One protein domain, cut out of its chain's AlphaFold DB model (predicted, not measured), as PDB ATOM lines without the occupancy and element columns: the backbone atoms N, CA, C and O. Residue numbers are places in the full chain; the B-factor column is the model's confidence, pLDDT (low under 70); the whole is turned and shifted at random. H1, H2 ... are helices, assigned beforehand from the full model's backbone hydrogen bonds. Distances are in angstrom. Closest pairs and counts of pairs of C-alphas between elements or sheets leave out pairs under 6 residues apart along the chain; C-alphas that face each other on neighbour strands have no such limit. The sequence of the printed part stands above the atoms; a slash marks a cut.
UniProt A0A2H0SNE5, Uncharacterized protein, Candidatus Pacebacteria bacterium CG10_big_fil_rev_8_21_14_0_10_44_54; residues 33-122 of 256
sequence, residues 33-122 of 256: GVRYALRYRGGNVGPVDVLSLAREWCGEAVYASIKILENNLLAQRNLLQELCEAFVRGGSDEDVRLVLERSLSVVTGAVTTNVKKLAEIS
ATOM      1  N   GLY A  33     -27.489 -33.203  23.240       87.31
ATOM      2  CA  GLY A  33     -27.745 -31.773  23.006       87.31
ATOM      3  C   GLY A  33     -27.518 -30.919  24.256       87.31
ATOM      4  O   GLY A  33     -26.796 -29.921  24.216       87.31
ATOM      5  N   VAL A  34     -27.998 -31.398  25.406       90.19
ATOM      6  CA  VAL A  34     -27.812 -30.738  26.704       90.19
ATOM      7  C   VAL A  34     -26.360 -30.799  27.165       90.19
ATOM      8  O   VAL A  34     -25.801 -29.780  27.570       90.19
ATOM      9  N   ARG A  35     -25.692 -31.955  27.055       90.69
ATOM     10  CA  ARG A  35     -24.257 -32.064  27.384       90.69
ATOM     11  C   ARG A  35     -23.406 -31.129  26.531       90.69
ATOM     12  O   ARG A  35     -22.494 -30.483  27.045       90.69
ATOM     13  N   TYR A  36     -23.717 -31.041  25.241       89.81
ATOM     14  CA  TYR A  36     -23.058 -30.127  24.318       89.81
ATOM     15  C   TYR A  36     -23.289 -28.670  24.731       89.81
ATOM     16  O   TYR A  36     -22.334 -27.900  24.815       89.81
ATOM     17  N   ALA A  37     -24.529 -28.293  25.051       89.81
ATOM     18  CA  ALA A  37     -24.862 -26.952  25.521       89.81
ATOM     19  C   ALA A  37     -24.110 -26.576  26.809       89.81
ATOM     20  O   ALA A  37     -23.513 -25.500  26.882       89.81
ATOM     21  N   LEU A  38     -24.069 -27.477  27.794       89.56
ATOM     22  CA  LEU A  38     -23.342 -27.283  29.054       89.56
ATOM     23  C   LEU A  38     -21.837 -27.098  28.839       89.56
ATOM     24  O   LEU A  38     -21.229 -26.261  29.503       89.56
ATOM     25  N   ARG A  39     -21.237 -27.841  27.902       89.56
ATOM     26  CA  ARG A  39     -19.791 -27.787  27.647       89.56
ATOM     27  C   ARG A  39     -19.369 -26.628  26.745       89.56
ATOM     28  O   ARG A  39     -18.297 -26.074  26.957       89.56
ATOM     29  N   TYR A  40     -20.183 -26.274  25.752       89.62
ATOM     30  CA  TYR A  40     -19.755 -25.401  24.651       89.62
ATOM     31  C   TYR A  40     -20.641 -24.171  24.418       89.62
ATOM     32  O   TYR A  40     -20.182 -23.223  23.791       89.62
ATOM     33  N   ARG A  41     -21.882 -24.136  24.927       86.69
ATOM     34  CA  ARG A  41     -22.808 -22.990  24.774       86.69
ATOM     35  C   ARG A  41     -23.063 -22.248  26.088       86.69
ATOM     36  O   ARG A  41     -24.129 -21.671  26.284       86.69
ATOM     37  N   GLY A  42     -22.127 -22.329  27.034       86.62
ATOM     38  CA  GLY A  42     -22.268 -21.704  28.354       86.62
ATOM     39  C   GLY A  42     -23.451 -22.230  29.178       86.62
ATOM     40  O   GLY A  42     -23.876 -21.560  30.116       86.62
ATOM     41  N   GLY A  43     -23.991 -23.405  28.842       88.38
ATOM     42  CA  GLY A  43     -25.186 -23.968  29.468       88.38
ATOM     43  C   GLY A  43     -26.508 -23.419  28.947       88.38
ATOM     44  O   GLY A  43     -27.513 -23.599  29.621       88.38
ATOM     45  N   ASN A  44     -26.528 -22.769  27.782       92.81
ATOM     46  CA  ASN A  44     -27.765 -22.295  27.167       92.81
ATOM     47  C   ASN A  44     -28.429 -23.400  26.334       92.81
ATOM     48  O   ASN A  44     -27.842 -23.883  25.361       92.81
ATOM     49  N   VAL A  45     -29.648 -23.780  26.715       92.25
ATOM     50  CA  VAL A  45     -30.469 -24.798  26.036       92.25
ATOM     51  C   VAL A  45     -31.711 -24.164  25.425       92.25
ATOM     52  O   VAL A  45     -32.271 -23.225  25.994       92.25
ATOM     53  N   GLY A  46     -32.131 -24.670  24.266       93.12
ATOM     54  CA  GLY A  46     -33.395 -24.293  23.625       93.12
ATOM     55  C   GLY A  46     -34.480 -25.371  23.774       93.12
ATOM     56  O   GLY A  46     -34.216 -26.434  24.340       93.12
ATOM     57  N   PRO A  47     -35.681 -25.145  23.213       93.75
ATOM     58  CA  PRO A  47     -36.804 -26.084  23.286       93.75
ATOM     59  C   PRO A  47     -36.466 -27.525  22.878       93.75
ATOM     60  O   PRO A  47     -36.815 -28.464  23.583       93.75
ATOM     61  N   VAL A  48     -35.722 -27.711  21.781       91.94
ATOM     62  CA  VAL A  48     -35.323 -29.045  21.288       91.94
ATOM     63  C   VAL A  48     -34.446 -29.786  22.301       91.94
ATOM     64  O   VAL A  48     -34.642 -30.975  22.552       91.94
ATOM     65  N   ASP A  49     -33.491 -29.077  22.909       92.75
ATOM     66  CA  ASP A  49     -32.615 -29.640  23.937       92.75
ATOM     67  C   ASP A  49     -33.442 -30.042  25.176       92.75
ATOM     68  O   ASP A  49     -33.232 -31.120  25.734       92.75
ATOM     69  N   VAL A  50     -34.430 -29.230  25.568       92.62
ATOM     70  CA  VAL A  50     -35.316 -29.505  26.712       92.62
ATOM     71  C   VAL A  50     -36.242 -30.695  26.470       92.62
ATOM     72  O   VAL A  50     -36.345 -31.567  27.328       92.62
ATOM     73  N   LEU A  51     -36.850 -30.811  25.291       92.62
ATOM     74  CA  LEU A  51     -37.695 -31.963  24.959       92.62
ATOM     75  C   LEU A  51     -36.910 -33.281  24.947       92.62
ATOM     76  O   LEU A  51     -37.458 -34.334  25.272       92.62
ATOM     77  N   SER A  52     -35.607 -33.231  24.648       91.81
ATOM     78  CA  SER A  52     -34.743 -34.410  24.754       91.81
ATOM     79  C   SER A  52     -34.525 -34.882  26.200       91.81
ATOM     80  O   SER A  52     -34.278 -36.070  26.406       91.81
ATOM     81  N   LEU A  53     -34.650 -33.993  27.202       90.62
ATOM     82  CA  LEU A  53     -34.557 -34.347  28.629       90.62
ATOM     83  C   LEU A  53     -35.775 -35.127  29.108       90.62
ATOM     84  O   LEU A  53     -35.620 -36.060  29.892       90.62
ATOM     85  N   ALA A  54     -36.964 -34.781  28.613       90.00
ATOM     86  CA  ALA A  54     -38.240 -35.245  29.158       90.00
ATOM     87  C   ALA A  54     -38.396 -36.777  29.220       90.00
ATOM     88  O   ALA A  54     -39.184 -37.272  30.014       90.00
ATOM     89  N   ARG A  55     -37.629 -37.536  28.423       84.19
ATOM     90  CA  ARG A  55     -37.670 -39.010  28.406       84.19
ATOM     91  C   ARG A  55     -37.084 -39.673  29.650       84.19
ATOM     92  O   ARG A  55     -37.545 -40.734  30.045       84.19
ATOM     93  N   GLU A  56     -36.025 -39.104  30.218       84.81
ATOM     94  CA  GLU A  56     -35.272 -39.741  31.314       84.81
ATOM     95  C   GLU A  56     -35.009 -38.804  32.498       84.81
ATOM     96  O   GLU A  56     -34.614 -39.271  33.566       84.81
ATOM     97  N   TRP A  57     -35.237 -37.506  32.293       90.38
ATOM     98  CA  TRP A  57     -34.957 -36.390  33.192       90.38
ATOM     99  C   TRP A  57     -36.174 -35.450  33.203       90.38
ATOM    100  O   TRP A  57     -36.099 -34.286  32.802       90.38
ATOM    101  N   CYS A  58     -37.341 -36.005  33.541       91.00
ATOM    102  CA  CYS A  58     -38.639 -35.337  33.418       91.00
ATOM    103  C   CYS A  58     -38.725 -34.070  34.291       91.00
ATOM    104  O   CYS A  58     -39.057 -32.998  33.785       91.00
ATOM    105  N   GLY A  59     -38.327 -34.154  35.564       90.75
ATOM    106  CA  GLY A  59     -38.284 -32.999  36.468       90.75
ATOM    107  C   GLY A  59     -37.345 -31.894  35.974       90.75
ATOM    108  O   GLY A  59     -37.686 -30.710  35.963       90.75
ATOM    109  N   GLU A  60     -36.171 -32.263  35.469       91.00
ATOM    110  CA  GLU A  60     -35.218 -31.326  34.875       91.00
ATOM    111  C   GLU A  60     -35.763 -30.673  33.600       91.00
ATOM    112  O   GLU A  60     -35.510 -29.489  33.359       91.00
ATOM    113  N   ALA A  61     -36.531 -31.416  32.799       94.06
ATOM    114  CA  ALA A  61     -37.220 -30.886  31.630       94.06
ATOM    115  C   ALA A  61     -38.310 -29.879  32.028       94.06
ATOM    116  O   ALA A  61     -38.411 -28.823  31.400       94.06
ATOM    117  N   VAL A  62     -39.074 -30.149  33.092       94.69
ATOM    118  CA  VAL A  62     -40.056 -29.209  33.663       94.69
ATOM    119  C   VAL A  62     -39.365 -27.921  34.112       94.69
ATOM    120  O   VAL A  62     -39.737 -26.834  33.664       94.69
ATOM    121  N   TYR A  63     -38.303 -28.032  34.913       93.06
ATOM    122  CA  TYR A  63     -37.491 -26.889  35.341       93.06
ATOM    123  C   TYR A  63     -36.986 -26.055  34.155       93.06
ATOM    124  O   TYR A  63     -37.155 -24.833  34.134       93.06
ATOM    125  N   ALA A  64     -36.391 -26.701  33.151       93.50
ATOM    126  CA  ALA A  64     -35.835 -26.003  32.000       93.50
ATOM    127  C   ALA A  64     -36.929 -25.352  31.138       93.50
ATOM    128  O   ALA A  64     -36.733 -24.243  30.647       93.50
ATOM    129  N   SER A  65     -38.096 -25.987  31.004       95.31
ATOM    130  CA  SER A  65     -39.241 -25.438  30.263       95.31
ATOM    131  C   SER A  65     -39.778 -24.169  30.918       95.31
ATOM    132  O   SER A  65     -39.975 -23.158  30.247       95.31
ATOM    133  N   ILE A  66     -39.936 -24.182  32.244       93.44
ATOM    134  CA  ILE A  66     -40.367 -23.007  33.010       93.44
ATOM    135  C   ILE A  66     -39.352 -21.868  32.857       93.44
ATOM    136  O   ILE A  66     -39.757 -20.721  32.690       93.44
ATOM    137  N   LYS A  67     -38.047 -22.172  32.852       91.56
ATOM    138  CA  LYS A  67     -36.978 -21.185  32.619       91.56
ATOM    139  C   LYS A  67     -36.950 -20.639  31.187       91.56
ATOM    140  O   LYS A  67     -36.636 -19.470  31.003       91.56
ATOM    141  N   ILE A  68     -37.283 -21.440  30.173       92.62
ATOM    142  CA  ILE A  68     -37.428 -20.952  28.787       92.62
ATOM    143  C   ILE A  68     -38.562 -19.926  28.695       92.62
ATOM    144  O   ILE A  68     -38.440 -18.931  27.984       92.62
ATOM    145  N   LEU A  69     -39.651 -20.157  29.426       92.19
ATOM    146  CA  LEU A  69     -40.841 -19.308  29.421       92.19
ATOM    147  C   LEU A  69     -40.765 -18.134  30.413       92.19
ATOM    148  O   LEU A  69     -41.778 -17.473  30.622       92.19
ATOM    149  N   GLU A  70     -39.605 -17.841  31.014       88.44
ATOM    150  CA  GLU A  70     -39.484 -16.847  32.099       88.44
ATOM    151  C   GLU A  70     -39.954 -15.435  31.709       88.44
ATOM    152  O   GLU A  70     -40.478 -14.711  32.548       88.44
ATOM    153  N   ASN A  71     -39.849 -15.079  30.425       86.62
ATOM    154  CA  ASN A  71     -40.293 -13.787  29.888       86.62
ATOM    155  C   ASN A  71     -41.736 -13.807  29.346       86.62
ATOM    156  O   ASN A  71     -42.192 -12.832  28.751       86.62
ATOM    157  N   ASN A  72     -42.462 -14.916  29.504       89.69
ATOM    158  CA  ASN A  72     -43.858 -15.053  29.100       89.69
ATOM    159  C   ASN A  72     -44.670 -15.660  30.248       89.69
ATOM    160  O   ASN A  72     -44.984 -16.853  30.261       89.69
ATOM    161  N   LEU A  73     -45.033 -14.804  31.206       88.50
ATOM    162  CA  LEU A  73     -45.753 -15.178  32.423       88.50
ATOM    163  C   LEU A  73     -47.039 -15.969  32.144       88.50
ATOM    164  O   LEU A  73     -47.345 -16.927  32.855       88.50
ATOM    165  N   LEU A  74     -47.792 -15.583  31.109       90.19
ATOM    166  CA  LEU A  74     -49.033 -16.263  30.743       90.19
ATOM    167  C   LEU A  74     -48.758 -17.693  30.264       90.19
ATOM    168  O   LEU A  74     -49.410 -18.623  30.731       90.19
ATOM    169  N   ALA A  75     -47.771 -17.882  29.382       92.12
ATOM    170  CA  ALA A  75     -47.372 -19.214  28.930       92.12
ATOM    171  C   ALA A  75     -46.814 -20.062  30.082       92.12
ATOM    172  O   ALA A  75     -47.147 -21.238  30.193       92.12
ATOM    173  N   GLN A  76     -46.024 -19.461  30.973       92.31
ATOM    174  CA  GLN A  76     -45.476 -20.133  32.150       92.31
ATOM    175  C   GLN A  76     -46.583 -20.595  33.109       92.31
ATOM    176  O   GLN A  76     -46.563 -21.734  33.573       92.31
ATOM    177  N   ARG A  77     -47.589 -19.745  33.361       92.00
ATOM    178  CA  ARG A  77     -48.772 -20.102  34.158       92.00
ATOM    179  C   ARG A  77     -49.557 -21.241  33.511       92.00
ATOM    180  O   ARG A  77     -49.919 -22.177  34.215       92.00
ATOM    181  N   ASN A  78     -49.825 -21.158  32.209       92.75
ATOM    182  CA  ASN A  78     -50.579 -22.190  31.494       92.75
ATOM    183  C   ASN A  78     -49.850 -23.536  31.543       92.75
ATOM    184  O   ASN A  78     -50.465 -24.541  31.886       92.75
ATOM    185  N   LEU A  79     -48.531 -23.534  31.314       94.88
ATOM    186  CA  LEU A  79     -47.692 -24.721  31.467       94.88
ATOM    187  C   LEU A  79     -47.813 -25.309  32.880       94.88
ATOM    188  O   LEU A  79     -48.072 -26.499  33.027       94.88
ATOM    189  N   LEU A  80     -47.637 -24.489  33.923       94.44
ATOM    190  CA  LEU A  80     -47.748 -24.950  35.310       94.44
ATOM    191  C   LEU A  80     -49.131 -25.528  35.612       94.44
ATOM    192  O   LEU A  80     -49.225 -26.553  36.276       94.44
ATOM    193  N   GLN A  81     -50.194 -24.898  35.114       93.94
ATOM    194  CA  GLN A  81     -51.552 -25.389  35.299       93.94
ATOM    195  C   GLN A  81     -51.764 -26.748  34.619       93.94
ATOM    196  O   GLN A  81     -52.239 -27.671  35.275       93.94
ATOM    197  N   GLU A  82     -51.363 -26.903  33.354       94.19
ATOM    198  CA  GLU A  82     -51.465 -28.181  32.637       94.19
ATOM    199  C   GLU A  82     -50.639 -29.288  33.308       94.19
ATOM    200  O   GLU A  82     -51.094 -30.428  33.403       94.19
ATOM    201  N   LEU A  83     -49.442 -28.959  33.808       94.69
ATOM    202  CA  LEU A  83     -48.606 -29.898  34.554       94.69
ATOM    203  C   LEU A  83     -49.270 -30.325  35.866       94.69
ATOM    204  O   LEU A  83     -49.381 -31.521  36.121       94.69
ATOM    205  N   CYS A  84     -49.752 -29.377  36.677       93.62
ATOM    206  CA  CYS A  84     -50.459 -29.692  37.919       93.62
ATOM    207  C   CYS A  84     -51.700 -30.554  37.654       93.62
ATOM    208  O   CYS A  84     -51.899 -31.559  38.331       93.62
ATOM    209  N   GLU A  85     -52.496 -30.216  36.635       92.25
ATOM    210  CA  GLU A  85     -53.654 -31.011  36.218       92.25
ATOM    211  C   GLU A  85     -53.266 -32.443  35.828       92.25
ATOM    212  O   GLU A  85     -53.950 -33.393  36.216       92.25
ATOM    213  N   ALA A  86     -52.174 -32.611  35.077       92.69
ATOM    214  CA  ALA A  86     -51.665 -33.925  34.698       92.69
ATOM    215  C   ALA A  86     -51.211 -34.726  35.929       92.69
ATOM    216  O   ALA A  86     -51.576 -35.893  36.064       92.69
ATOM    217  N   PHE A  87     -50.478 -34.106  36.857       92.94
ATOM    218  CA  PHE A  87     -49.986 -34.771  38.068       92.94
ATOM    219  C   PHE A  87     -51.112 -35.204  39.004       92.94
ATOM    220  O   PHE A  87     -51.113 -36.345  39.458       92.94
ATOM    221  N   VAL A  88     -52.118 -34.353  39.217       90.94
ATOM    222  CA  VAL A  88     -53.286 -34.686  40.050       90.94
ATOM    223  C   VAL A  88     -54.070 -35.877  39.488       90.94
ATOM    224  O   VAL A  88     -54.628 -36.666  40.247       90.94
ATOM    225  N   ARG A  89     -54.094 -36.051  38.162       90.12
ATOM    226  CA  ARG A  89     -54.750 -37.194  37.500       90.12
ATOM    227  C   ARG A  89     -53.883 -38.460  37.454       90.12
ATOM    228  O   ARG A  89     -54.306 -39.444  36.855       90.12
ATOM    229  N   GLY A  90     -52.690 -38.448  38.054       87.31
ATOM    230  CA  GLY A  90     -51.747 -39.568  37.992       87.31
ATOM    231  C   GLY A  90     -51.101 -39.742  36.615       87.31
ATOM    232  O   GLY A  90     -50.806 -40.866  36.215       87.31
ATOM    233  N   GLY A  91     -50.919 -38.646  35.873       87.88
ATOM    234  CA  GLY A  91     -50.329 -38.644  34.537       87.88
ATOM    235  C   GLY A  91     -48.916 -39.232  34.501       87.88
ATOM    236  O   GLY A  91     -48.094 -39.020  35.397       87.88
ATOM    237  N   SER A  92     -48.635 -39.960  33.428       91.00
ATOM    238  CA  SER A  92     -47.346 -40.584  33.144       91.00
ATOM    239  C   SER A  92     -46.280 -39.562  32.719       91.00
ATOM    240  O   SER A  92     -46.579 -38.406  32.414       91.00
ATOM    241  N   ASP A  93     -45.013 -39.984  32.643       89.81
ATOM    242  CA  ASP A  93     -43.941 -39.165  32.045       89.81
ATOM    243  C   ASP A  93     -44.248 -38.777  30.589       89.81
ATOM    244  O   ASP A  93     -43.861 -37.702  30.134       89.81
ATOM    245  N   GLU A  94     -44.992 -39.620  29.873       91.81
ATOM    246  CA  GLU A  94     -45.421 -39.340  28.506       91.81
ATOM    247  C   GLU A  94     -46.459 -38.211  28.453       91.81
ATOM    248  O   GLU A  94     -46.367 -37.329  27.600       91.81
ATOM    249  N   ASP A  95     -47.391 -38.164  29.408       92.69
ATOM    250  CA  ASP A  95     -48.362 -37.067  29.512       92.69
ATOM    251  C   ASP A  95     -47.660 -35.733  29.782       92.69
ATOM    252  O   ASP A  95     -47.970 -34.719  29.152       92.69
ATOM    253  N   VAL A  96     -46.655 -35.744  30.666       92.44
ATOM    254  CA  VAL A  96     -45.807 -34.573  30.922       92.44
ATOM    255  C   VAL A  96     -45.094 -34.150  29.649       92.44
ATOM    256  O   VAL A  96     -45.134 -32.976  29.287       92.44
ATOM    257  N   ARG A  97     -44.479 -35.096  28.933       94.44
ATOM    258  CA  ARG A  97     -43.785 -34.824  27.672       94.44
ATOM    259  C   ARG A  97     -44.707 -34.131  26.672       94.44
ATOM    260  O   ARG A  97     -44.307 -33.120  26.103       94.44
ATOM    261  N   LEU A  98     -45.943 -34.603  26.516       94.81
ATOM    262  CA  LEU A  98     -46.934 -33.985  25.630       94.81
ATOM    263  C   LEU A  98     -47.317 -32.562  26.073       94.81
ATOM    264  O   LEU A  98     -47.468 -31.681  25.225       94.81
ATOM    265  N   VAL A  99     -47.452 -32.311  27.380       95.69
ATOM    266  CA  VAL A  99     -47.676 -30.955  27.924       95.69
ATOM    267  C   VAL A  99     -46.494 -30.033  27.603       95.69
ATOM    268  O   VAL A  99     -46.698 -28.909  27.131       95.69
ATOM    269  N   LEU A 100     -45.258 -30.508  27.804       96.00
ATOM    270  CA  LEU A 100     -44.044 -29.749  27.490       96.00
ATOM    271  C   LEU A 100     -43.942 -29.454  25.988       96.00
ATOM    272  O   LEU A 100     -43.646 -28.324  25.611       96.00
ATOM    273  N   GLU A 101     -44.230 -30.431  25.125       94.56
ATOM    274  CA  GLU A 101     -44.219 -30.259  23.666       94.56
ATOM    275  C   GLU A 101     -45.194 -29.180  23.207       94.56
ATOM    276  O   GLU A 101     -44.799 -28.272  22.473       94.56
ATOM    277  N   ARG A 102     -46.445 -29.224  23.682       94.31
ATOM    278  CA  ARG A 102     -47.437 -28.190  23.361       94.31
ATOM    279  C   ARG A 102     -46.981 -26.818  23.846       94.31
ATOM    280  O   ARG A 102     -46.980 -25.866  23.068       94.31
ATOM    281  N   SER A 103     -46.536 -26.725  25.096       94.25
ATOM    282  CA  SER A 103     -46.148 -25.455  25.721       94.25
ATOM    283  C   SER A 103     -44.892 -24.838  25.108       94.25
ATOM    284  O   SER A 103     -44.762 -23.620  25.051       94.25
ATOM    285  N   LEU A 104     -43.956 -25.657  24.630       93.12
ATOM    286  CA  LEU A 104     -42.736 -25.175  23.986       93.12
ATOM    287  C   LEU A 104     -42.919 -24.915  22.486       93.12
ATOM    288  O   LEU A 104     -42.139 -24.160  21.913       93.12
ATOM    289  N   SER A 105     -43.958 -25.469  21.850       89.56
ATOM    290  CA  SER A 105     -44.246 -25.231  20.426       89.56
ATOM    291  C   SER A 105     -44.592 -23.773  20.099       89.56
ATOM    292  O   SER A 105     -44.363 -23.323  18.979       89.56
ATOM    293  N   VAL A 106     -45.105 -23.016  21.079       84.75
ATOM    294  CA  VAL A 106     -45.438 -21.588  20.921       84.75
ATOM    295  C   VAL A 106     -44.221 -20.667  21.047       84.75
ATOM    296  O   VAL A 106     -44.318 -19.470  20.776       84.75
ATOM    297  N   VAL A 107     -43.069 -21.202  21.463       86.69
ATOM    298  CA  VAL A 107     -41.823 -20.443  21.565       86.69
ATOM    299  C   VAL A 107     -41.275 -20.226  20.157       86.69
ATOM    300  O   VAL A 107     -40.766 -21.143  19.519       86.69
ATOM    301  N   THR A 108     -41.393 -18.996  19.661       76.38
ATOM    302  CA  THR A 108     -40.882 -18.606  18.342       76.38
ATOM    303  C   THR A 108     -39.483 -17.997  18.456       76.38
ATOM    304  O   THR A 108     -39.154 -17.316  19.425       76.38
ATOM    305  N   GLY A 109     -38.638 -18.245  17.452       76.44
ATOM    306  CA  GLY A 109     -37.263 -17.738  17.416       76.44
ATOM    307  C   GLY A 109     -36.256 -18.565  18.226       76.44
ATOM    308  O   GLY A 109     -36.556 -19.632  18.756       76.44
ATOM    309  N   ALA A 110     -35.015 -18.076  18.290       79.81
ATOM    310  CA  ALA A 110     -33.897 -18.750  18.951       79.81
ATOM    311  C   ALA A 110     -33.860 -18.463  20.465       79.81
ATOM    312  O   ALA A 110     -32.859 -17.976  20.989       79.81
ATOM    313  N   VAL A 111     -34.963 -18.734  21.171       88.62
ATOM    314  CA  VAL A 111     -35.014 -18.577  22.631       88.62
ATOM    315  C   VAL A 111     -34.188 -19.680  23.284       88.62
ATOM    316  O   VAL A 111     -34.388 -20.870  23.032       88.62
ATOM    317  N   THR A 112     -33.261 -19.280  24.148       90.88
ATOM    318  CA  THR A 112     -32.470 -20.197  24.970       90.88
ATOM    319  C   THR A 112     -32.453 -19.719  26.407       90.88
ATOM    320  O   THR A 112     -32.426 -18.512  26.638       90.88
ATOM    321  N   THR A 113     -32.390 -20.643  27.361       88.81
ATOM    322  CA  THR A 113     -32.238 -20.311  28.781       88.81
ATOM    323  C   THR A 113     -30.999 -20.964  29.374       88.81
ATOM    324  O   THR A 113     -30.562 -22.029  28.924       88.81
ATOM    325  N   ASN A 114     -30.421 -20.321  30.387       89.25
ATOM    326  CA  ASN A 114     -29.251 -20.843  31.069       89.25
ATOM    327  C   ASN A 114     -29.646 -21.901  32.104       89.25
ATOM    328  O   ASN A 114     -30.324 -21.606  33.086       89.25
ATOM    329  N   VAL A 115     -29.152 -23.122  31.915       85.88
ATOM    330  CA  VAL A 115     -29.444 -24.276  32.773       85.88
ATOM    331  C   VAL A 115     -28.178 -24.868  33.389       85.88
ATOM    332  O   VAL A 115     -28.085 -26.075  33.588       85.88
ATOM    333  N   LYS A 116     -27.176 -24.042  33.725       85.62
ATOM    334  CA  LYS A 116     -25.928 -24.519  34.363       85.62
ATOM    335  C   LYS A 116     -26.171 -25.377  35.611       85.62
ATOM    336  O   LYS A 116     -25.384 -26.284  35.872       85.62
ATOM    337  N   LYS A 117     -27.278 -25.149  36.326       81.44
ATOM    338  CA  LYS A 117     -27.716 -25.972  37.464       81.44
ATOM    339  C   LYS A 117     -27.900 -27.452  37.080       81.44
ATOM    340  O   LYS A 117     -27.577 -28.324  37.875       81.44
ATOM    341  N   LEU A 118     -28.293 -27.762  35.839       83.75
ATOM    342  CA  LEU A 118     -28.386 -29.145  35.349       83.75
ATOM    343  C   LEU A 118     -27.036 -29.863  35.325       83.75
ATOM    344  O   LEU A 118     -26.999 -31.075  35.505       83.75
ATOM    345  N   ALA A 119     -25.915 -29.154  35.146       80.38
ATOM    346  CA  ALA A 119     -24.601 -29.786  35.263       80.38
ATOM    347  C   ALA A 119     -24.330 -30.251  36.700       80.38
ATOM    348  O   ALA A 119     -23.745 -31.315  36.893       80.38
ATOM    349  N   GLU A 120     -24.771 -29.481  37.697       78.94
ATOM    350  CA  GLU A 120     -24.656 -29.839  39.113       78.94
ATOM    351  C   GLU A 120     -25.573 -31.031  39.436       78.94
ATOM    352  O   GLU A 120     -25.102 -32.023  39.989       78.94
ATOM    353  N   ILE A 121     -26.827 -30.986  38.974       77.81
ATOM    354  CA  ILE A 121     -27.834 -32.046  39.166       77.81
ATOM    355  C   ILE A 121     -27.415 -33.352  38.483       77.81
ATOM    356  O   ILE A 121     -27.513 -34.425  39.071       77.81
ATOM    357  N   SER A 122     -26.863 -33.279  37.269       76.88
ATOM    358  CA  SER A 122     -26.470 -34.467  36.498       76.88
ATOM    359  C   SER A 122     -25.445 -35.355  37.193       76.88
ATOM    360  O   SER A 122     -25.435 -36.563  36.975       76.88
TER     361      SER A 122
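Overview. This is residues 33 to 122 of the 256 residues of an uncharacterized protein of Candidatus Pacebacteria bacterium CG10_big_fil_rev_8_21_14_0_10_44_54 (UniProt A0A2H0SNE5). Helices H2 to H5 stand side by side, each running against the one before; H1 packs crosswise on H2, and H6 is beside H1 at one end of the long axis. The printed part has 90 residues, six named helices, H1 to H6, and no named strand: all helix, compact, radius of gyration of the C-alphas 12.5 A, spans 39 by 25 by 17 A.

Along the chain. H1 is residues 33 to 40, from C-alpha 33 at (-27.745, -31.773, 23.006); H2 47 to 53; H3 58 to 68, 15.2 A; H4 73 to 88, 22.3 A; H5 93 to 105, 18.1 A; H6 116 to 122, to C-alpha 122 at (-26.470, -34.467, 36.498).

Arrangement. H3, H4 and H5 form an up-and-down bundle, neighbours in the chain running opposite ways. H4 and H5 touch, closest C-alphas Leu 79 and Ser 103, 6.0 A. H1 touches H2, closest C-alphas Gly 33 and Asp 49, 5.4 A, only just about perpendicular at 73 degrees. Every O i to N i+4 pair is within hydrogen-bond range in H1, H3, H4 and H5; in H2 and H6, 2 of 3.

Size, cuts and confidence. The printed part has no cut and no long link; no printed residue is under pLDDT 70.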